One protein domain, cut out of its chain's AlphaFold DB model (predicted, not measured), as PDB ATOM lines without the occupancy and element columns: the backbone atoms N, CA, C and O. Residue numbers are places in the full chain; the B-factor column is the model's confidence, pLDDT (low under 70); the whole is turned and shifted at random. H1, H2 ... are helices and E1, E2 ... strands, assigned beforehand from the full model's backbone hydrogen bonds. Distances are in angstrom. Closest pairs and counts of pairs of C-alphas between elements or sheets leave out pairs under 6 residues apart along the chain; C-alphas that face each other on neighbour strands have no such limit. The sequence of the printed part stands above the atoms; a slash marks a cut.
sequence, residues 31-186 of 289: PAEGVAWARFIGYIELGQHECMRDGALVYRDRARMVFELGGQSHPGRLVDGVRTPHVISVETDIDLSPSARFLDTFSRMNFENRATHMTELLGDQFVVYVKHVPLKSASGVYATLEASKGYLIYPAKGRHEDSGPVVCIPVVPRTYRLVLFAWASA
ATOM      1  N   PRO A  31     137.746 132.259 131.238       88.00
ATOM      2  CA  PRO A  31     137.389 132.398 129.831       88.00
ATOM      3  C   PRO A  31     135.971 132.964 129.686       88.00
ATOM      4  O   PRO A  31     135.099 132.633 130.492       88.00
ATOM      5  N   ALA A  32     135.738 133.786 128.659       87.44
ATOM      6  CA  ALA A  32     134.424 134.371 128.394       87.44
ATOM      7  C   ALA A  32     133.321 133.299 128.345       87.44
ATOM      8  O   ALA A  32     133.553 132.176 127.904       87.44
ATOM      9  N   GLU A  33     132.120 133.623 128.818       89.94
ATOM     10  CA  GLU A  33     130.973 132.727 128.663       89.94
ATOM     11  C   GLU A  33     130.512 132.696 127.197       89.94
ATOM     12  O   GLU A  33     130.551 133.716 126.504       89.94
ATOM     13  N   GLY A  34     130.041 131.539 126.732       89.44
ATOM     14  CA  GLY A  34     129.452 131.373 125.407       89.44
ATOM     15  C   GLY A  34     130.201 130.392 124.509       89.44
ATOM     16  O   GLY A  34     130.922 129.505 124.964       89.44
ATOM     17  N   VAL A  35     129.962 130.520 123.203       89.44
ATOM     18  CA  VAL A  35     130.506 129.610 122.190       89.44
ATOM     19  C   VAL A  35     131.986 129.904 121.951       89.44
ATOM     20  O   VAL A  35     132.345 131.006 121.532       89.44
ATOM     21  N   ALA A  36     132.811 128.874 122.116       89.25
ATOM     22  CA  ALA A  36     134.221 128.878 121.767       89.25
ATOM     23  C   ALA A  36     134.513 127.815 120.709       89.25
ATOM     24  O   ALA A  36     133.918 126.732 120.693       89.25
ATOM     25  N   TRP A  37     135.485 128.096 119.852       90.06
ATOM     26  CA  TRP A  37     136.136 127.042 119.090       90.06
ATOM     27  C   TRP A  37     137.202 126.408 119.966       90.06
ATOM     28  O   TRP A  37     137.875 127.113 120.714       90.06
ATOM     29  N   ALA A  38     137.354 125.093 119.888       92.12
ATOM     30  CA  ALA A  38     138.248 124.364 120.762       92.12
ATOM     31  C   ALA A  38     139.112 123.356 120.010       92.12
ATOM     32  O   ALA A  38     138.665 122.703 119.066       92.12
ATOM     33  N   ARG A  39     140.347 123.190 120.481       93.44
ATOM     34  CA  ARG A  39     141.214 122.063 120.129       93.44
ATOM     35  C   ARG A  39     141.306 121.125 121.310       93.44
ATOM     36  O   ARG A  39     141.591 121.576 122.415       93.44
ATOM     37  N   PHE A  40     141.086 119.837 121.080       95.88
ATOM     38  CA  PHE A  40     141.318 118.838 122.114       95.88
ATOM     39  C   PHE A  40     142.822 118.598 122.236       95.88
ATOM     40  O   PHE A  40     143.420 117.974 121.368       95.88
ATOM     41  N   ILE A  41     143.448 119.168 123.263       96.00
ATOM     42  CA  ILE A  41     144.910 119.193 123.412       96.00
ATOM     43  C   ILE A  41     145.422 118.247 124.492       96.00
ATOM     44  O   ILE A  41     146.621 118.007 124.547       96.00
ATOM     45  N   GLY A  42     144.549 117.700 125.342       97.31
ATOM     46  CA  GLY A  42     144.993 116.775 126.378       97.31
ATOM     47  C   GLY A  42     143.974 115.718 126.763       97.31
ATOM     48  O   GLY A  42     142.830 116.056 127.064       97.31
ATOM     49  N   TYR A  43     144.410 114.461 126.818       98.19
ATOM     50  CA  TYR A  43     143.659 113.357 127.416       98.19
ATOM     51  C   TYR A  43     144.536 112.633 128.434       98.19
ATOM     52  O   TYR A  43     145.583 112.097 128.082       98.19
ATOM     53  N   ILE A  44     144.121 112.667 129.698       98.50
ATOM     54  CA  ILE A  44     144.931 112.201 130.825       98.50
ATOM     55  C   ILE A  44     144.056 111.291 131.681       98.50
ATOM     56  O   ILE A  44     143.126 111.764 132.335       98.50
ATOM     57  N   GLU A  45     144.337 109.997 131.682       98.38
ATOM     58  CA  GLU A  45     143.711 109.030 132.577       98.38
ATOM     59  C   GLU A  45     144.345 109.145 133.967       98.38
ATOM     60  O   GLU A  45     145.551 109.023 134.145       98.38
ATOM     61  N   LEU A  46     143.516 109.430 134.966       98.19
ATOM     62  CA  LEU A  46     143.935 109.748 136.329       98.19
ATOM     63  C   LEU A  46     143.969 108.518 137.245       98.19
ATOM     64  O   LEU A  46     144.336 108.659 138.407       98.19
ATOM     65  N   GLY A  47     143.534 107.352 136.761       97.88
ATOM     66  CA  GLY A  47     143.341 106.144 137.565       97.88
ATOM     67  C   GLY A  47     142.061 106.172 138.404       97.88
ATOM     68  O   GLY A  47     141.145 106.963 138.156       97.88
ATOM     69  N   GLN A  48     141.993 105.294 139.405       98.00
ATOM     70  CA  GLN A  48     140.827 105.114 140.265       98.00
ATOM     71  C   GLN A  48     140.784 106.115 141.416       98.00
ATOM     72  O   GLN A  48     141.610 106.077 142.330       98.00
ATOM     73  N   HIS A  49     139.743 106.943 141.424       96.81
ATOM     74  CA  HIS A  49     139.484 107.937 142.463       96.81
ATOM     75  C   HIS A  49     138.142 107.705 143.136       96.81
ATOM     76  O   HIS A  49     137.202 107.187 142.531       96.81
ATOM     77  N   GLU A  50     138.048 108.125 144.391       93.88
ATOM     78  CA  GLU A  50     136.796 108.085 145.134       93.88
ATOM     79  C   GLU A  50     135.745 109.043 144.541       93.88
ATOM     80  O   GLU A  50     136.018 110.182 144.130       93.88
ATOM     81  N   CYS A  51     134.504 108.573 144.486       88.50
ATOM     82  CA  CYS A  51     133.335 109.359 144.138       88.50
ATOM     83  C   CYS A  51     132.125 108.912 144.965       88.50
ATOM     84  O   CYS A  51     132.005 107.752 145.354       88.50
ATOM     85  N   MET A  52     131.227 109.851 145.259       86.75
ATOM     86  CA  MET A  52     129.962 109.544 145.920       86.75
ATOM     87  C   MET A  52     128.933 109.137 144.868       86.75
ATOM     88  O   MET A  52     128.608 109.932 143.986       86.75
ATOM     89  N   ARG A  53     128.385 107.926 144.986       81.69
ATOM     90  CA  ARG A  53     127.302 107.424 144.135       81.69
ATOM     91  C   ARG A  53     126.245 106.764 145.004       81.69
ATOM     92  O   ARG A  53     126.566 105.908 145.819       81.69
ATOM     93  N   ASP A  54     124.999 107.206 144.861       84.06
ATOM     94  CA  ASP A  54     123.848 106.683 145.611       84.06
ATOM     95  C   ASP A  54     124.074 106.639 147.139       84.06
ATOM     96  O   ASP A  54     123.626 105.733 147.835       84.06
ATOM     97  N   GLY A  55     124.802 107.630 147.670       87.75
ATOM     98  CA  GLY A  55     125.124 107.734 149.098       87.75
ATOM     99  C   GLY A  55     126.297 106.868 149.573       87.75
ATOM    100  O   GLY A  55     126.640 106.935 150.750       87.75
ATOM    101  N   ALA A  56     126.945 106.110 148.684       90.44
ATOM    102  CA  ALA A  56     128.120 105.301 148.989       90.44
ATOM    103  C   ALA A  56     129.386 105.850 148.314       90.44
ATOM    104  O   ALA A  56     129.347 106.338 147.182       90.44
ATOM    105  N   LEU A  57     130.521 105.724 149.004       91.56
ATOM    106  CA  LEU A  57     131.838 105.934 148.407       91.56
ATOM    107  C   LEU A  57     132.165 104.751 147.493       91.56
ATOM    108  O   LEU A  57     132.215 103.603 147.938       91.56
ATOM    109  N   VAL A  58     132.401 105.038 146.219       93.94
ATOM    110  CA  VAL A  58     132.846 104.068 145.217       93.94
ATOM    111  C   VAL A  58     134.098 104.586 144.523       93.94
ATOM    112  O   VAL A  58     134.313 105.790 144.436       93.94
ATOM    113  N   TYR A  59     134.932 103.681 144.021       95.56
ATOM    114  CA  TYR A  59     136.101 104.043 143.222       95.56
ATOM    115  C   TYR A  59     135.763 103.930 141.740       95.56
ATOM    116  O   TYR A  59     135.113 102.966 141.325       95.56
ATOM    117  N   ARG A  60     136.179 104.920 140.951       95.69
ATOM    118  CA  ARG A  60     135.978 104.959 139.500       95.69
ATOM    119  C   ARG A  60     137.237 105.422 138.804       95.69
ATOM    120  O   ARG A  60     137.887 106.354 139.278       95.69
ATOM    121  N   ASP A  61     137.531 104.796 137.674       97.62
ATOM    122  CA  ASP A  61     138.520 105.306 136.738       97.62
ATOM    123  C   ASP A  61     138.081 106.690 136.265       97.62
ATOM    124  O   ASP A  61     136.907 106.907 135.947       97.62
ATOM    125  N   ARG A  62     139.004 107.647 136.263       97.56
ATOM    126  CA  ARG A  62     138.743 109.020 135.835       97.56
ATOM    127  C   ARG A  62     139.665 109.428 134.711       97.56
ATOM    128  O   ARG A  62     140.810 109.001 134.655       97.56
ATOM    129  N   ALA A  63     139.182 110.335 133.876       97.50
ATOM    130  CA  ALA A  63     139.996 111.036 132.902       97.50
ATOM    131  C   ALA A  63     139.787 112.543 133.006       97.50
ATOM    132  O   ALA A  63     138.715 113.029 133.384       97.50
ATOM    133  N   ARG A  64     140.815 113.286 132.609       97.69
ATOM    134  CA  ARG A  64     140.760 114.717 132.354       97.69
ATOM    135  C   ARG A  64     140.870 114.964 130.853       97.69
ATOM    136  O   ARG A  64     141.807 114.505 130.207       97.69
ATOM    137  N   MET A  65     139.917 115.721 130.322       97.75
ATOM    138  CA  MET A  65     139.933 116.234 128.954       97.75
ATOM    139  C   MET A  65     140.311 117.713 128.984       97.75
ATOM    140  O   MET A  65     139.759 118.467 129.789       97.75
ATOM    141  N   VAL A  66     141.238 118.131 128.125       97.06
ATOM    142  CA  VAL A  66     141.797 119.488 128.099       97.06
ATOM    143  C   VAL A  66     141.602 120.107 126.721       97.06
ATOM    144  O   VAL A  66     141.963 119.516 125.702       97.06
ATOM    145  N   PHE A  67     141.047 121.314 126.701       95.69
ATOM    146  CA  PHE A  67     140.696 122.037 125.491       95.69
ATOM    147  C   PHE A  67     141.358 123.410 125.458       95.69
ATOM    148  O   PHE A  67     141.188 124.215 126.374       95.69
ATOM    149  N   GLU A  68     142.070 123.690 124.374       93.94
ATOM    150  CA  GLU A  68     142.525 125.036 124.034       93.94
ATOM    151  C   GLU A  68     141.369 125.790 123.382       93.94
ATOM    152  O   GLU A  68     140.790 125.294 122.417       93.94
ATOM    153  N   LEU A  69     141.033 126.967 123.901       92.00
ATOM    154  CA  LEU A  69     139.943 127.808 123.422       92.00
ATOM    155  C   LEU A  69     140.450 128.878 122.457       92.00
ATOM    156  O   LEU A  69     141.446 129.553 122.714       92.00
ATOM    157  N   GLY A  70     139.685 129.100 121.396       85.06
ATOM    158  CA  GLY A  70     139.915 130.137 120.405       85.06
ATOM    159  C   GLY A  70     138.621 130.639 119.767       85.06
ATOM    160  O   GLY A  70     137.504 130.277 120.150       85.06
ATOM    161  N   GLY A  71     138.787 131.504 118.770       74.38
ATOM    162  CA  GLY A  71     137.693 132.209 118.103       74.38
ATOM    163  C   GLY A  71     137.551 133.659 118.565       74.38
ATOM    164  O   GLY A  71     138.229 134.121 119.482       74.38
ATOM    165  N   GLN A  72     136.674 134.406 117.896       70.88
ATOM    166  CA  GLN A  72     136.560 135.859 118.071       70.88
ATOM    167  C   GLN A  72     136.147 136.273 119.495       70.88
ATOM    168  O   GLN A  72     136.631 137.288 119.991       70.88
ATOM    169  N   SER A  73     135.304 135.475 120.156       73.62
ATOM    170  CA  SER A  73     134.876 135.694 121.547       73.62
ATOM    171  C   SER A  73     135.886 135.194 122.585       73.62
ATOM    172  O   SER A  73     135.721 135.463 123.770       73.62
ATOM    173  N   HIS A  74     136.947 134.504 122.151       80.38
ATOM    174  CA  HIS A  74     138.016 133.977 123.005       80.38
ATOM    175  C   HIS A  74     139.399 134.426 122.502       80.38
ATOM    176  O   HIS A  74     140.247 133.597 122.162       80.38
ATOM    177  N   PRO A  75     139.646 135.749 122.426       68.44
ATOM    178  CA  PRO A  75     140.966 136.279 122.136       68.44
ATOM    179  C   PRO A  75     141.891 135.880 123.292       68.44
ATOM    180  O   PRO A  75     141.698 136.390 124.385       68.44
ATOM    181  N   GLY A  76     142.856 134.975 123.088       74.00
ATOM    182  CA  GLY A  76     143.762 134.515 124.157       74.00
ATOM    183  C   GLY A  76     144.307 135.643 125.051       74.00
ATOM    184  O   GLY A  76     144.447 136.785 124.600       74.00
ATOM    185  N   ARG A  77     144.605 135.320 126.312       75.00
ATOM    186  CA  ARG A  77     145.095 136.263 127.327       75.00
ATOM    187  C   ARG A  77     146.540 136.680 127.071       75.00
ATOM    188  O   ARG A  77     147.318 135.916 126.514       75.00
ATOM    189  N   LEU A  78     146.917 137.874 127.516       71.56
ATOM    190  CA  LEU A  78     148.310 138.313 127.473       71.56
ATOM    191  C   LEU A  78     149.046 137.781 128.711       71.56
ATOM    192  O   LEU A  78     148.665 138.106 129.833       71.56
ATOM    193  N   VAL A  79     150.073 136.962 128.510       71.12
ATOM    194  CA  VAL A  79     150.974 136.461 129.557       71.12
ATOM    195  C   VAL A  79     152.382 136.861 129.143       71.12
ATOM    196  O   VAL A  79     152.820 136.484 128.062       71.12
ATOM    197  N   ASP A  80     153.044 137.699 129.943       71.12
ATOM    198  CA  ASP A  80     154.408 138.190 129.683       71.12
ATOM    199  C   ASP A  80     154.606 138.789 128.274       71.12
ATOM    200  O   ASP A  80     155.638 138.633 127.631       71.12
ATOM    201  N   GLY A  81     153.579 139.484 127.768       67.69
ATOM    202  CA  GLY A  81     153.587 140.102 126.435       67.69
ATOM    203  C   GLY A  81     153.258 139.151 125.278       67.69
ATOM    204  O   GLY A  81     153.083 139.613 124.151       67.69
ATOM    205  N   VAL A  82     153.090 137.854 125.547       71.88
ATOM    206  CA  VAL A  82     152.692 136.837 124.566       71.88
ATOM    207  C   VAL A  82     151.197 136.561 124.681       71.88
ATOM    208  O   VAL A  82     150.637 136.440 125.772       71.88
ATOM    209  N   ARG A  83     150.511 136.485 123.538       75.62
ATOM    210  CA  ARG A  83     149.084 136.163 123.499       75.62
ATOM    211  C   ARG A  83     148.895 134.653 123.566       75.62
ATOM    212  O   ARG A  83     149.081 133.955 122.577       75.62
ATOM    213  N   THR A  84     148.464 134.183 124.722       81.31
ATOM    214  CA  THR A  84     148.346 132.770 125.060       81.31
ATOM    215  C   THR A  84     146.870 132.364 125.110       81.31
ATOM    216  O   THR A  84     146.094 132.978 125.852       81.31
ATOM    217  N   PRO A  85     146.430 131.353 124.341       87.56
ATOM    218  CA  PRO A  85     145.049 130.877 124.383       87.56
ATOM    219  C   PRO A  85     144.598 130.474 125.789       87.56
ATOM    220  O   PRO A  85     145.390 130.030 126.622       87.56
ATOM    221  N   HIS A  86     143.300 130.596 126.057       89.44
ATOM    222  CA  HIS A  86     142.742 130.034 127.282       89.44
ATOM    223  C   HIS A  86     142.691 128.512 127.178       89.44
ATOM    224  O   HIS A  86     142.356 127.971 126.129       89.44
ATOM    225  N   VAL A  87     142.945 127.827 128.288       91.81
ATOM    226  CA  VAL A  87     142.755 126.381 128.400       91.81
ATOM    227  C   VAL A  87     141.634 126.118 129.395       91.81
ATOM    228  O   VAL A  87     141.593 126.726 130.467       91.81
ATOM    229  N   ILE A  88     140.723 125.216 129.044       93.88
ATOM    230  CA  ILE A  88     139.680 124.712 129.936       93.88
ATOM    231  C   ILE A  88     139.779 123.194 130.014       93.88
ATOM    232  O   ILE A  88     140.044 122.524 129.020       93.88
ATOM    233  N   SER A  89     139.568 122.639 131.201       95.31
ATOM    234  CA  SER A  89     139.604 121.196 131.415       95.31
ATOM    235  C   SER A  89     138.349 120.720 132.120       95.31
ATOM    236  O   SER A  89     137.815 121.425 132.976       95.31
ATOM    237  N   VAL A  90     137.932 119.497 131.817       95.00
ATOM    238  CA  VAL A  90     136.888 118.793 132.563       95.00
ATOM    239  C   VAL A  90     137.400 117.441 133.021       95.00
ATOM    240  O   VAL A  90     138.077 116.738 132.274       95.00
ATOM    241  N   GLU A  91     137.073 117.085 134.258       94.81
ATOM    242  CA  GLU A  91     137.264 115.734 134.774       94.81
ATOM    243  C   GLU A  91     135.948 114.970 134.717       94.81
ATOM    244  O   GLU A  91     134.870 115.529 134.936       94.81
ATOM    245  N   THR A  92     136.045 113.684 134.410       93.38
ATOM    246  CA  THR A  92     134.905 112.782 134.271       93.38
ATOM    247  C   THR A  92     135.295 111.386 134.717       93.38
ATOM    248  O   THR A  92     136.431 110.959 134.512       93.38
ATOM    249  N   ASP A  93     134.337 110.655 135.275       94.81
ATOM    250  CA  ASP A  93     134.462 109.209 135.423       94.81
ATOM    251  C   ASP A  93     134.447 108.575 134.019       94.81
ATOM    252  O   ASP A  93     133.647 108.979 133.166       94.81
ATOM    253  N   ILE A  94     135.328 107.607 133.775       95.38
ATOM    254  CA  ILE A  94     135.328 106.758 132.584       95.38
ATOM    255  C   ILE A  94     134.268 105.680 132.822       95.38
ATOM    256  O   ILE A  94     134.499 104.670 133.482       95.38
ATOM    257  N   ASP A  95     133.063 105.930 132.319       93.00
ATOM    258  CA  ASP A  95     131.932 105.006 132.400       93.00
ATOM    259  C   ASP A  95     131.371 104.801 130.985       93.00
ATOM    260  O   ASP A  95     130.992 105.756 130.300       93.00
ATOM    261  N   LEU A  96     131.372 103.543 130.537       94.00
ATOM    262  CA  LEU A  96     130.913 103.114 129.212       94.00
ATOM    263  C   LEU A  96     129.463 102.607 129.233       94.00
ATOM    264  O   LEU A  96     128.993 101.997 128.274       94.00
ATOM    265  N   SER A  97     128.735 102.835 130.327       92.19
ATOM    266  CA  SER A  97     127.310 102.523 130.390       92.19
ATOM    267  C   SER A  97     126.523 103.404 129.401       92.19
ATOM    268  O   SER A  97     126.857 104.578 129.242       92.19
ATOM    269  N   PRO A  98     125.425 102.921 128.786       89.25
ATOM    270  CA  PRO A  98     124.678 103.664 127.757       89.25
ATOM    271  C   PRO A  98     124.186 105.068 128.149       89.25
ATOM    272  O   PRO A  98     123.961 105.906 127.284       89.25
ATOM    273  N   SER A  99     123.992 105.334 129.444       84.94
ATOM    274  CA  SER A  99     123.554 106.632 129.981       84.94
ATOM    275  C   SER A  99     124.687 107.471 130.581       84.94
ATOM    276  O   SER A  99     124.437 108.550 131.124       84.94
ATOM    277  N   ALA A 100     125.926 106.979 130.527       90.06
ATOM    278  CA  ALA A 100     127.066 107.639 131.132       90.06
ATOM    279  C   ALA A 100     127.476 108.894 130.355       90.06
ATOM    280  O   ALA A 100     127.513 108.924 129.125       90.06
ATOM    281  N   ARG A 101     127.853 109.935 131.107       91.62
ATOM    282  CA  ARG A 101     128.301 111.227 130.561       91.62
ATOM    283  C   ARG A 101     129.511 111.070 129.640       91.62
ATOM    284  O   ARG A 101     129.594 111.769 128.631       91.62
ATOM    285  N   PHE A 102     130.427 110.166 129.986       93.69
ATOM    286  CA  PHE A 102     131.642 109.912 129.218       93.69
ATOM    287  C   PHE A 102     131.333 109.301 127.853       93.69
ATOM    288  O   PHE A 102     131.731 109.876 126.843       93.69
ATOM    289  N   LEU A 103     130.560 108.209 127.804       94.00
ATOM    290  CA  LEU A 103     130.179 107.579 126.540       94.00
ATOM    291  C   LEU A 103     129.360 108.512 125.633       94.00
ATOM    292  O   LEU A 103     129.619 108.561 124.430       94.00
ATOM    293  N   ASP A 104     128.415 109.280 126.190       92.19
ATOM    294  CA  ASP A 104     127.648 110.290 125.435       92.19
ATOM    295  C   ASP A 104     128.578 111.338 124.804       92.19
ATOM    296  O   ASP A 104     128.459 111.676 123.625       92.19
ATOM    297  N   THR A 105     129.560 111.807 125.574       93.81
ATOM    298  CA  THR A 105     130.528 112.809 125.111       93.81
ATOM    299  C   THR A 105     131.465 112.239 124.055       93.81
ATOM    300  O   THR A 105     131.640 112.864 123.011       93.81
ATOM    301  N   PHE A 106     132.000 111.033 124.265       95.00
ATOM    302  CA  PHE A 106     132.804 110.329 123.268       95.00
ATOM    303  C   PHE A 106     132.032 110.132 121.963       95.00
ATOM    304  O   PHE A 106     132.532 110.500 120.907       95.00
ATOM    305  N   SER A 107     130.792 109.639 122.027       93.38
ATOM    306  CA  SER A 107     129.954 109.413 120.839       93.38
ATOM    307  C   SER A 107     129.691 110.710 120.072       93.38
ATOM    308  O   SER A 107     129.726 110.735 118.845       93.38
ATOM    309  N   ARG A 108     129.468 111.816 120.791       91.38
ATOM    310  CA  ARG A 108     129.247 113.133 120.182       91.38
ATOM    311  C   ARG A 108     130.510 113.701 119.540       91.38
ATOM    312  O   ARG A 108     130.432 114.278 118.459       91.38
ATOM    313  N   MET A 109     131.658 113.558 120.200       92.94
ATOM    314  CA  MET A 109     132.951 113.986 119.661       92.94
ATOM    315  C   MET A 109     133.361 113.124 118.460       92.94
ATOM    316  O   MET A 109     133.824 113.646 117.448       92.94
ATOM    317  N   ASN A 110     133.109 111.819 118.527       94.44
ATOM    318  CA  ASN A 110     133.345 110.842 117.472       94.44
ATOM    319  C   ASN A 110     132.210 110.835 116.432       94.44
ATOM    320  O   ASN A 110     131.683 109.786 116.072       94.44
ATOM    321  N   PHE A 111     131.823 112.016 115.937       89.75
ATOM    322  CA  PHE A 111     130.709 112.191 114.995       89.75
ATOM    323  C   PHE A 111     130.836 111.326 113.728       89.75
ATOM    324  O   PHE A 111     129.842 110.862 113.179       89.75
ATOM    325  N   GLU A 112     132.066 111.098 113.264       87.56
ATOM    326  CA  GLU A 112     132.366 110.268 112.087       87.56
ATOM    327  C   GLU A 112     132.445 108.769 112.414       87.56
ATOM    328  O   GLU A 112     132.636 107.960 111.510       87.56
ATOM    329  N   ASN A 113     132.293 108.401 113.690       91.69
ATOM    330  CA  ASN A 113     132.397 107.041 114.214       91.69
ATOM    331  C   ASN A 113     133.692 106.324 113.782       91.69
ATOM    332  O   ASN A 113     133.678 105.145 113.429       91.69
ATOM    333  N   ARG A 114     134.808 107.065 113.764       94.69
ATOM    334  CA  ARG A 114     136.128 106.578 113.328       94.69
ATOM    335  C   ARG A 114     136.988 106.072 114.480       94.69
ATOM    336  O   ARG A 114     137.827 105.210 114.267       94.69
ATOM    337  N   ALA A 115     136.811 106.651 115.664       96.06
ATOM    338  CA  ALA A 115     137.618 106.341 116.832       96.06
ATOM    339  C   ALA A 115     137.009 105.180 117.619       96.06
ATOM    340  O   ALA A 115     135.788 105.073 117.746       96.06
ATOM    341  N   THR A 116     137.867 104.358 118.201       96.12
ATOM    342  CA  THR A 116     137.507 103.344 119.203       96.12
ATOM    343  C   THR A 116     137.881 103.785 120.615       96.12
ATOM    344  O   THR A 116     137.294 103.310 121.584       96.12
ATOM    345  N   HIS A 117     138.801 104.746 120.726       95.88
ATOM    346  CA  HIS A 117     139.282 105.304 121.979       95.88
ATOM    347  C   HIS A 117     139.339 106.840 121.945       95.88
ATOM    348  O   HIS A 117     139.545 107.445 120.892       95.88
ATOM    349  N   MET A 118     139.194 107.496 123.105       96.44
ATOM    350  CA  MET A 118     139.203 108.968 123.207       96.44
ATOM    351  C   MET A 118     140.522 109.583 122.712       96.44
ATOM    352  O   MET A 118     140.533 110.669 122.135       96.44
ATOM    353  N   THR A 119     141.632 108.868 122.893       95.94
ATOM    354  CA  THR A 119     142.974 109.289 122.458       95.94
ATOM    355  C   THR A 119     143.077 109.506 120.950       95.94
ATOM    356  O   THR A 119     143.813 110.383 120.515       95.94
ATOM    357  N   GLU A 120     142.296 108.787 120.141       96.69
ATOM    358  CA  GLU A 120     142.293 108.929 118.677       96.69
ATOM    359  C   GLU A 120     141.632 110.232 118.193       96.69
ATOM    360  O   GLU A 120     141.703 110.567 117.004       96.69
ATOM    361  N   LEU A 121     140.964 110.956 119.097       95.69
ATOM    362  CA  LEU A 121     140.376 112.274 118.851       95.69
ATOM    363  C   LEU A 121     141.325 113.415 119.259       95.69
ATOM    364  O   LEU A 121     141.004 114.584 119.048       95.69
ATOM    365  N   LEU A 122     142.477 113.114 119.868       94.94
ATOM    366  CA  LEU A 122     143.427 114.126 120.326       94.94
ATOM    367  C   LEU A 122     143.955 114.951 119.136       94.94
ATOM    368  O   LEU A 122     144.381 114.417 118.116       94.94
ATOM    369  N   GLY A 123     143.906 116.275 119.262       91.62
ATOM    370  CA  GLY A 123     144.226 117.242 118.207       91.62
ATOM    371  C   GLY A 123     143.035 117.683 117.345       91.62
ATOM    372  O   GLY A 123     143.148 118.694 116.632       91.62
ATOM    373  N   ASP A 124     141.892 116.995 117.432       92.56
ATOM    374  CA  ASP A 124     140.697 117.337 116.660       92.56
ATOM    375  C   ASP A 124     140.059 118.666 117.095       92.56
ATOM    376  O   ASP A 124     140.350 119.257 118.143       92.56
ATOM    377  N   GLN A 125     139.185 119.154 116.214       91.81
ATOM    378  CA  GLN A 125     138.449 120.407 116.343       91.81
ATOM    379  C   GLN A 125     137.067 120.161 116.919       91.81
ATOM    380  O   GLN A 125     136.299 119.348 116.398       91.81
ATOM    381  N   PHE A 126     136.716 120.960 117.916       92.94
ATOM    382  CA  PHE A 126     135.409 120.937 118.547       92.94
ATOM    383  C   PHE A 126     134.853 122.351 118.679       92.94
ATOM    384  O   PHE A 126     135.571 123.349 118.622       92.94
ATOM    385  N   VAL A 127     133.544 122.429 118.861       91.25
ATOM    386  CA  VAL A 127     132.866 123.616 119.369       91.25
ATOM    387  C   VAL A 127     132.492 123.318 120.805       91.25
ATOM    388  O   VAL A 127     131.926 122.266 121.092       91.25
ATOM    389  N   VAL A 128     132.798 124.235 121.710       93.19
ATOM    390  CA  VAL A 128     132.402 124.109 123.110       93.19
ATOM    391  C   VAL A 128     131.553 125.295 123.520       93.19
ATOM    392  O   VAL A 128     131.667 126.383 122.955       93.19
ATOM    393  N   TYR A 129     130.696 125.090 124.512       93.00
ATOM    394  CA  TYR A 129     130.000 126.182 125.174       93.00
ATOM    395  C   TYR A 129     130.542 126.321 126.593       93.00
ATOM    396  O   TYR A 129     130.348 125.443 127.435       93.00
ATOM    397  N   VAL A 130     131.234 127.426 126.845       93.56
ATOM    398  CA  VAL A 130     131.720 127.791 128.171       93.56
ATOM    399  C   VAL A 130     130.550 128.339 128.969       93.56
ATOM    400  O   VAL A 130     129.893 129.282 128.537       93.56
ATOM    401  N   LYS A 131     130.306 127.762 130.144       93.25
ATOM    402  CA  LYS A 131     129.305 128.224 131.106       93.25
ATOM    403  C   LYS A 131     129.988 128.801 132.335       93.25
ATOM    404  O   LYS A 131     130.957 128.221 132.829       93.25
ATOM    405  N   HIS A 132     129.455 129.891 132.874       91.88
ATOM    406  CA  HIS A 132     129.880 130.410 134.173       91.88
ATOM    407  C   HIS A 132     129.005 129.839 135.291       91.88
ATOM    408  O   HIS A 132     127.775 129.855 135.223       91.88
ATOM    409  N   VAL A 133     129.643 129.308 136.333       88.81
ATOM    410  CA  VAL A 133     128.962 128.813 137.533       88.81
ATOM    411  C   VAL A 133     129.421 129.637 138.736       88.81
ATOM    412  O   VAL A 133     130.630 129.783 138.938       88.81
ATOM    413  N   PRO A 134     128.493 130.179 139.546       85.19
ATOM    414  CA  PRO A 134     128.838 130.896 140.768       85.19
ATOM    415  C   PRO A 134     129.600 130.013 141.758       85.19
ATOM    416  O   PRO A 134     129.262 128.844 141.965       85.19
ATOM    417  N   LEU A 135     130.607 130.583 142.415       80.88
ATOM    418  CA  LEU A 135     131.284 129.929 143.531       80.88
ATOM    419  C   LEU A 135     130.345 129.872 144.745       80.88
ATOM    420  O   LEU A 135     129.694 130.853 145.089       80.88
ATOM    421  N   LYS A 136     130.284 128.719 145.425       73.94
ATOM    422  CA  LYS A 136     129.374 128.509 146.570       73.94
ATOM    423  C   LYS A 136     129.689 129.390 147.786       73.94
ATOM    424  O   LYS A 136     128.807 129.614 148.605       73.94
ATOM    425  N   SER A 137     130.936 129.833 147.928       64.25
ATOM    426  CA  SER A 137     131.461 130.468 149.145       64.25
ATOM    427  C   SER A 137     132.101 131.840 148.916       64.25
ATOM    428  O   SER A 137     132.667 132.398 149.850       64.25
ATOM    429  N   ALA A 138     132.039 132.392 147.700       63.62
ATOM    430  CA  ALA A 138     132.687 133.660 147.365       63.62
ATOM    431  C   ALA A 138     131.943 134.411 146.253       63.62
ATOM    432  O   ALA A 138     131.262 133.799 145.428       63.62
ATOM    433  N   SER A 139     132.127 135.731 146.190       65.81
ATOM    434  CA  SER A 139     131.771 136.530 145.017       65.81
ATOM    435  C   SER A 139     132.709 136.170 143.860       65.81
ATOM    436  O   SER A 139     133.883 136.533 143.840       65.81
ATOM    437  N   GLY A 140     132.203 135.405 142.896       73.00
ATOM    438  CA  GLY A 140     132.967 135.012 141.719       73.00
ATOM    439  C   GLY A 140     132.305 133.882 140.947       73.00
ATOM    440  O   GLY A 140     131.370 133.236 141.426       73.00
ATOM    441  N   VAL A 141     132.805 133.643 139.740       85.31
ATOM    442  CA  VAL A 141     132.378 132.540 138.880       85.31
ATOM    443  C   VAL A 141     133.589 131.726 138.453       85.31
ATOM    444  O   VAL A 141     134.701 132.246 138.379       85.31
ATOM    445  N   TYR A 142     133.365 130.454 138.145       86.88
ATOM    446  CA  TYR A 142     134.328 129.634 137.422       86.88
ATOM    447  C   TYR A 142     133.730 129.182 136.092       86.88
ATOM    448  O   TYR A 142     132.515 129.003 135.964       86.88
ATOM    449  N   ALA A 143     134.595 129.014 135.095       91.19
ATOM    450  CA  ALA A 143     134.212 128.505 133.789       91.19
ATOM    451  C   ALA A 143     134.173 126.971 133.798       91.19
ATOM    452  O   ALA A 143     135.069 126.320 134.336       91.19
ATOM    453  N   THR A 144     133.153 126.388 133.175       94.06
ATOM    454  CA  THR A 144     133.012 124.939 133.015       94.06
ATOM    455  C   THR A 144     132.393 124.589 131.665       94.06
ATOM    456  O   THR A 144     131.702 125.409 131.060       94.06
ATOM    457  N   LEU A 145     132.623 123.357 131.207       95.19
ATOM    458  CA  LEU A 145     131.900 122.751 130.082       95.19
ATOM    459  C   LEU A 145     130.808 121.787 130.564       95.19
ATOM    460  O   LEU A 145     130.205 121.078 129.763       95.19
ATOM    461  N   GLU A 146     130.568 121.696 131.871       92.62
ATOM    462  CA  GLU A 146     129.560 120.795 132.416       92.62
ATOM    463  C   GLU A 146     128.131 121.248 132.109       92.62
ATOM    464  O   GLU A 146     127.739 122.395 132.342       92.62
ATOM    465  N   ALA A 147     127.322 120.293 131.650       85.19
ATOM    466  CA  ALA A 147     125.882 120.432 131.500       85.19
ATOM    467  C   ALA A 147     125.138 119.616 132.566       85.19
ATOM    468  O   ALA A 147     125.719 118.788 133.265       85.19
ATOM    469  N   SER A 148     123.813 119.791 132.639       77.25
ATOM    470  CA  SER A 148     122.945 118.904 133.430       77.25
ATOM    471  C   SER A 148     123.014 117.443 132.963       77.25
ATOM    472  O   SER A 148     122.774 116.536 133.756       77.25
ATOM    473  N   LYS A 149     123.359 117.215 131.689       72.69
ATOM    474  CA  LYS A 149     123.641 115.905 131.094       72.69
ATOM    475  C   LYS A 149     124.889 116.004 130.215       72.69
ATOM    476  O   LYS A 149     124.869 116.709 129.211       72.69
ATOM    477  N   GLY A 150     125.958 115.306 130.590       82.06
ATOM    478  CA  GLY A 150     127.189 115.252 129.797       82.06
ATOM    479  C   GLY A 150     128.006 116.546 129.844       82.06
ATOM    480  O   GLY A 150     128.054 117.230 130.873       82.06
ATOM    481  N   TYR A 151     128.659 116.855 128.730       92.88
ATOM    482  CA  TYR A 151     129.484 118.047 128.556       92.88
ATOM    483  C   TYR A 151     129.048 118.818 127.305       92.88
ATOM    484  O   TYR A 151     128.561 118.240 126.331       92.88
ATOM    485  N   LEU A 152     129.214 120.138 127.335       93.19
ATOM    486  CA  LEU A 152     128.884 121.064 126.254       93.19
ATOM    487  C   LEU A 152     130.002 121.097 125.202       93.19
ATOM    488  O   LEU A 152     130.573 122.147 124.917       93.19
ATOM    489  N   ILE A 153     130.332 119.923 124.670       94.31
ATOM    490  CA  ILE A 153     131.357 119.699 123.649       94.31
ATOM    491  C   ILE A 153     130.656 119.118 122.426       94.31
ATOM    492  O   ILE A 153     129.884 118.171 122.549       94.31
ATOM    493  N   TYR A 154     130.903 119.688 121.255       91.06
ATOM    494  CA  TYR A 154     130.215 119.368 120.010       91.06
ATOM    495  C   TYR A 154     131.230 119.231 118.873       91.06
ATOM    496  O   TYR A 154     132.275 119.887 118.906       91.06
ATOM    497  N   PRO A 155     130.951 118.410 117.848       89.25
ATOM    498  CA  PRO A 155     131.825 118.328 116.687       89.25
ATOM    499  C   PRO A 155     131.911 119.696 115.995       89.25
ATOM    500  O   PRO A 155     130.902 120.374 115.813       89.25
ATOM    501  N   ALA A 156     133.101 120.089 115.529       84.31
ATOM    502  CA  ALA A 156     133.265 121.262 114.655       84.31
ATOM    503  C   ALA A 156     132.804 121.002 113.203       84.31
ATOM    504  O   ALA A 156     133.186 121.712 112.269       84.31
ATOM    505  N   LYS A 157     132.002 119.953 113.016       80.81
ATOM    506  CA  LYS A 157     131.437 119.485 111.757       80.81
ATOM    507  C   LYS A 157     129.940 119.282 111.961       80.81
ATOM    508  O   LYS A 157     129.532 118.688 112.954       80.81
ATOM    509  N   GLY A 158     129.134 119.742 111.012       66.62
ATOM    510  CA  GLY A 158     127.693 119.494 110.990       66.62
ATOM    511  C   GLY A 158     127.210 119.211 109.574       66.62
ATOM    512  O   GLY A 158     127.798 119.702 108.613       66.62
ATOM    513  N   ARG A 159     126.149 118.412 109.427       61.50
ATOM    514  CA  ARG A 159     125.438 118.284 108.147       61.50
ATOM    515  C   ARG A 159     124.413 119.408 108.051       61.50
ATOM    516  O   ARG A 159     123.650 119.617 108.991       61.50
ATOM    517  N   HIS A 160     124.429 120.154 106.952       44.66
ATOM    518  CA  HIS A 160     123.408 121.166 106.693       44.66
ATOM    519  C   HIS A 160     122.143 120.488 106.161       44.66
ATOM    520  O   HIS A 160     122.159 120.040 105.021       44.66
ATOM    521  N   GLU A 161     121.068 120.430 106.955       50.78
ATOM    522  CA  GLU A 161     119.864 119.621 106.671       50.78
ATOM    523  C   GLU A 161     120.216 118.123 106.501       50.78
ATOM    524  O   GLU A 161     121.354 117.760 106.205       50.78
ATOM    525  N   ASP A 162     119.279 117.202 106.732       51.44
ATOM    526  CA  ASP A 162     119.561 115.758 106.894       51.44
ATOM    527  C   ASP A 162     120.252 115.059 105.687       51.44
ATOM    528  O   ASP A 162     120.577 113.872 105.745       51.44
ATOM    529  N   SER A 163     120.540 115.784 104.598       51.81
ATOM    530  CA  SER A 163     121.207 115.301 103.380       51.81
ATOM    531  C   SER A 163     122.292 116.223 102.788       51.81
ATOM    532  O   SER A 163     122.870 115.874 101.757       51.81
ATOM    533  N   GLY A 164     122.603 117.377 103.392       54.78
ATOM    534  CA  GLY A 164     123.536 118.344 102.800       54.78
ATOM    535  C   GLY A 164     125.024 118.111 103.109       54.78
ATOM    536  O   GLY A 164     125.391 117.209 103.870       54.78
ATOM    537  N   PRO A 165     125.913 118.929 102.506       57.22
ATOM    538  CA  PRO A 165     127.358 118.810 102.678       57.22
ATOM    539  C   PRO A 165     127.779 119.038 104.135       57.22
ATOM    540  O   PRO A 165     127.151 119.795 104.878       57.22
ATOM    541  N   VAL A 166     128.877 118.391 104.535       63.41
ATOM    542  CA  VAL A 166     129.495 118.617 105.846       63.41
ATOM    543  C   VAL A 166     130.086 120.024 105.869       63.41
ATOM    544  O   VAL A 166     131.005 120.336 105.112       63.41
ATOM    545  N   VAL A 167     129.560 120.876 106.745       63.28
ATOM    546  CA  VAL A 167     130.113 122.200 107.024       63.28
ATOM    547  C   VAL A 167     131.159 122.046 108.119       63.28
ATOM    548  O   VAL A 167     130.841 121.630 109.233       63.28
ATOM    549  N   CYS A 168     132.406 122.382 107.798       68.69
ATOM    550  CA  CYS A 168     133.502 122.447 108.760       68.69
ATOM    551  C   CYS A 168     133.641 123.880 109.275       68.69
ATOM    552  O   CYS A 168     133.771 124.814 108.481       68.69
ATOM    553  N   ILE A 169     133.660 124.053 110.593       68.38
ATOM    554  CA  ILE A 169     133.998 125.333 111.214       68.38
ATOM    555  C   ILE A 169     135.528 125.417 111.264       68.38
ATOM    556  O   ILE A 169     136.147 124.559 111.893       68.38
ATOM    557  N   PRO A 170     136.164 126.399 110.602       66.25
ATOM    558  CA  PRO A 170     137.612 126.526 110.630       66.25
ATOM    559  C   PRO A 170     138.058 126.969 112.026       66.25
ATOM    560  O   PRO A 170     137.936 128.139 112.385       66.25
ATOM    561  N   VAL A 171     138.583 126.035 112.816       68.62
ATOM    562  CA  VAL A 171     139.203 126.346 114.107       68.62
ATOM    563  C   VAL A 171     140.682 126.642 113.884       68.62
ATOM    564  O   VAL A 171     141.372 125.886 113.191       68.62
ATOM    565  N   VAL A 172     141.181 127.716 114.501       67.75
ATOM    566  CA  VAL A 172     142.619 128.038 114.533       67.75
ATOM    567  C   VAL A 172     143.442 126.796 114.914       67.75
ATOM    568  O   VAL A 172     142.967 125.965 115.701       67.75
ATOM    569  N   PRO A 173     144.626 126.579 114.312       75.25
ATOM    570  CA  PRO A 173     145.482 125.474 114.728       75.25
ATOM    571  C   PRO A 173     145.855 125.618 116.207       75.25
ATOM    572  O   PRO A 173     145.816 126.719 116.753       75.25
ATOM    573  N   ARG A 174     146.148 124.488 116.860       81.56
ATOM    574  CA  ARG A 174     146.530 124.479 118.276       81.56
ATOM    575  C   ARG A 174     147.833 125.248 118.467       81.56
ATOM    576  O   ARG A 174     148.735 125.137 117.638       81.56
ATOM    577  N   THR A 175     147.924 125.965 119.571       83.81
ATOM    578  CA  THR A 175     149.135 126.670 119.988       83.81
ATOM    579  C   THR A 175     149.903 125.805 120.990       83.81
ATOM    580  O   THR A 175     151.120 125.658 120.897       83.81
ATOM    581  N   TYR A 176     149.179 125.134 121.890       85.81
ATOM    582  CA  TYR A 176     149.748 124.186 122.841       85.81
ATOM    583  C   TYR A 176     150.098 122.840 122.192       85.81
ATOM    584  O   TYR A 176     149.400 122.344 121.300       85.81
ATOM    585  N   ARG A 177     151.163 122.211 122.704       88.31
ATOM    586  CA  ARG A 177     151.492 120.811 122.408       88.31
ATOM    587  C   ARG A 177     150.388 119.869 122.897       88.31
ATOM    588  O   ARG A 177     149.640 120.200 123.819       88.31
ATOM    589  N   LEU A 178     150.307 118.694 122.279       92.75
ATOM    590  CA  LEU A 178     149.404 117.645 122.737       92.75
ATOM    591  C   LEU A 178     149.984 116.978 123.984       92.75
ATOM    592  O   LEU A 178     151.189 116.765 124.058       92.75
ATOM    593  N   VAL A 179     149.120 116.654 124.939       94.19
ATOM    594  CA  VAL A 179     149.484 115.941 126.165       94.19
ATOM    595  C   VAL A 179     148.657 114.669 126.254       94.19
ATOM    596  O   VAL A 179     147.426 114.707 126.185       94.19
ATOM    597  N   LEU A 180     149.324 113.536 126.411       96.38
ATOM    598  CA  LEU A 180     148.684 112.238 126.531       96.38
ATOM    599  C   LEU A 180     149.218 111.532 127.772       96.38
ATOM    600  O   LEU A 180     150.411 111.527 128.023       96.38
ATOM    601  N   PHE A 181     148.315 110.933 128.538       97.56
ATOM    602  CA  PHE A 181     148.659 109.911 129.516       97.56
ATOM    603  C   PHE A 181     147.530 108.883 129.507       97.56
ATOM    604  O   PHE A 181     146.447 109.146 130.031       97.56
ATOM    605  N   ALA A 182     147.744 107.747 128.847       96.81
ATOM    606  CA  ALA A 182     146.778 106.651 128.795       96.81
ATOM    607  C   ALA A 182     147.263 105.512 129.694       96.81
ATOM    608  O   ALA A 182     148.346 104.980 129.480       96.81
ATOM    609  N   TRP A 183     146.465 105.113 130.681       95.88
ATOM    610  CA  TRP A 183     146.864 104.232 131.783       95.88
ATOM    611  C   TRP A 183     147.452 102.894 131.321       95.88
ATOM    612  O   TRP A 183     148.329 102.330 131.962       95.88
ATOM    613  N   ALA A 184     146.970 102.364 130.197       94.44
ATOM    614  CA  ALA A 184     147.431 101.082 129.668       94.44
ATOM    615  C   ALA A 184     148.762 101.157 128.898       94.44
ATOM    616  O   ALA A 184     149.376 100.118 128.658       94.44
ATOM    617  N   SER A 185     149.188 102.347 128.465       94.12
ATOM    618  CA  SER A 185     150.339 102.520 127.567       94.12
ATOM    619  C   SER A 185     151.301 103.631 127.975       94.12
ATOM    620  O   SER A 185     152.259 103.857 127.245       94.12
ATOM    621  N   ALA A 186     151.039 104.330 129.080       95.44
ATOM    622  CA  ALA A 186     151.831 105.473 129.498       95.44
ATOM    623  C   ALA A 186     153.277 105.075 129.804       95.44
ATOM    624  O   ALA A 186     153.532 104.070 130.480       95.44
TER     625      ALA A 186
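Overview. This is residues 31 to 186 of the 289 residues of an uncharacterized protein of Pseudomonas acidophila (UniProt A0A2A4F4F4). The model is a twisted sheet built round one long hairpin, E1 and E2, and folded over on itself as an open form rather than a closed barrel: E5 runs antiparallel beside E2, E6 runs antiparallel beside residues 34 to 39 of E1, and E7, next to E6, comes near E5. Two short helices, H1 and H2, pack on the same face of this sheet, and E11 returns to E1 near the end of the printed part. Two small hairpins, E3 with E4 and E9 with E10, lie at the rim. The printed part has 156 residues, mostly strand, with 2 named helices and 11 named strands: along the chain E1 to E5 come first, then H1 and H2, then E6 to E11; the large sheet is branched and mixed, and the two small ones are antiparallel. The whole is compact, with a radius of gyration of the C-alphas of 16.5 A and spans of 46 by 44 by 33 A.

Arrangement. In the branched sheet, E1, residues 34 to 53, and E2, residues 56 to 70, form an antiparallel hairpin; N 46 and O 62 are 2.8 A apart, within hydrogen-bond range. E1 bends by 114 degrees at residue 37, and E2 bends by 70 degrees at residue 59. E5, residues 86 to 93, is antiparallel to E2 on the other side from E1, with N 67 and O 88 at 2.8 A. On the other side of E1 from E2 are E6, residues 125 to 134, antiparallel beside residues 34 to 39, with N 38 and O 126 at 2.8 A, and E11, residues 179 to 181, parallel beside residues 42 to 45, with N 45 and O 181 at 2.8 A. E7, residues 141 to 144, and E8, residues 153 to 155, are antiparallel to E6, both on its other side from E1; N 131 and O 144 are 2.9 A apart, and N 127 and O 154 are 2.8 A apart. E6 and E7 form a hairpin. The closest C-alphas of E5 and E7 are those of Val 90 and Thr 144, 7.3 A apart. H1, residues 101 to 109, is on the sheet at a height of 6.0 A, only just over E8, with 3 of its 9 C-alphas falling on that strand. It runs along the strands, at 3 degrees to E8 on the local plane; their closest C-alphas are those of Met 109 and Pro 155, 5.4 A apart. H2, residues 118 to 121, is on the same face, over E1, at a height of 8.4 A; Tyr 43 and Thr 119 have their closest C-alphas, 6.4 A apart. H1 and H2 are close but not clearly touching, with C-alphas 106 and 118 at 6.5 A. In H1 every O i to N i+4 pair is within hydrogen-bond range; H2 is too short for such a pair, and its one O i to N i+3 pair is within range. E3, residues 77 to 79, and E4, residues 82 to 84, form a hairpin, with N 84 and O 77 at 2.7 A. E9, residues 157 to 159, and E10, residues 166 to 168, form another, with N 167 and O 158 at 2.8 A.

Along the chain. E1 begins at C-alpha 34, (129.452, 131.373, 125.407), and measures 30.5 A from first to last C-alpha. E2 measures 39.7 A, E6 28.3 A, E5 23.8 A and H1 12.2 A. H1 begins at C-alpha 101, (128.301, 111.227, 130.561). E11 ends at C-alpha 181, (148.659, 109.911, 129.516).

Size, cuts and confidence. The two C-alphas farthest apart are those of Ser 137 and Ser 163, at 49.3 A. The printed part has no cut and no long link. The mean pLDDT of the printed part is 86.4; residues 75, 81, 137 to 139 and 158 to 172 are under 70.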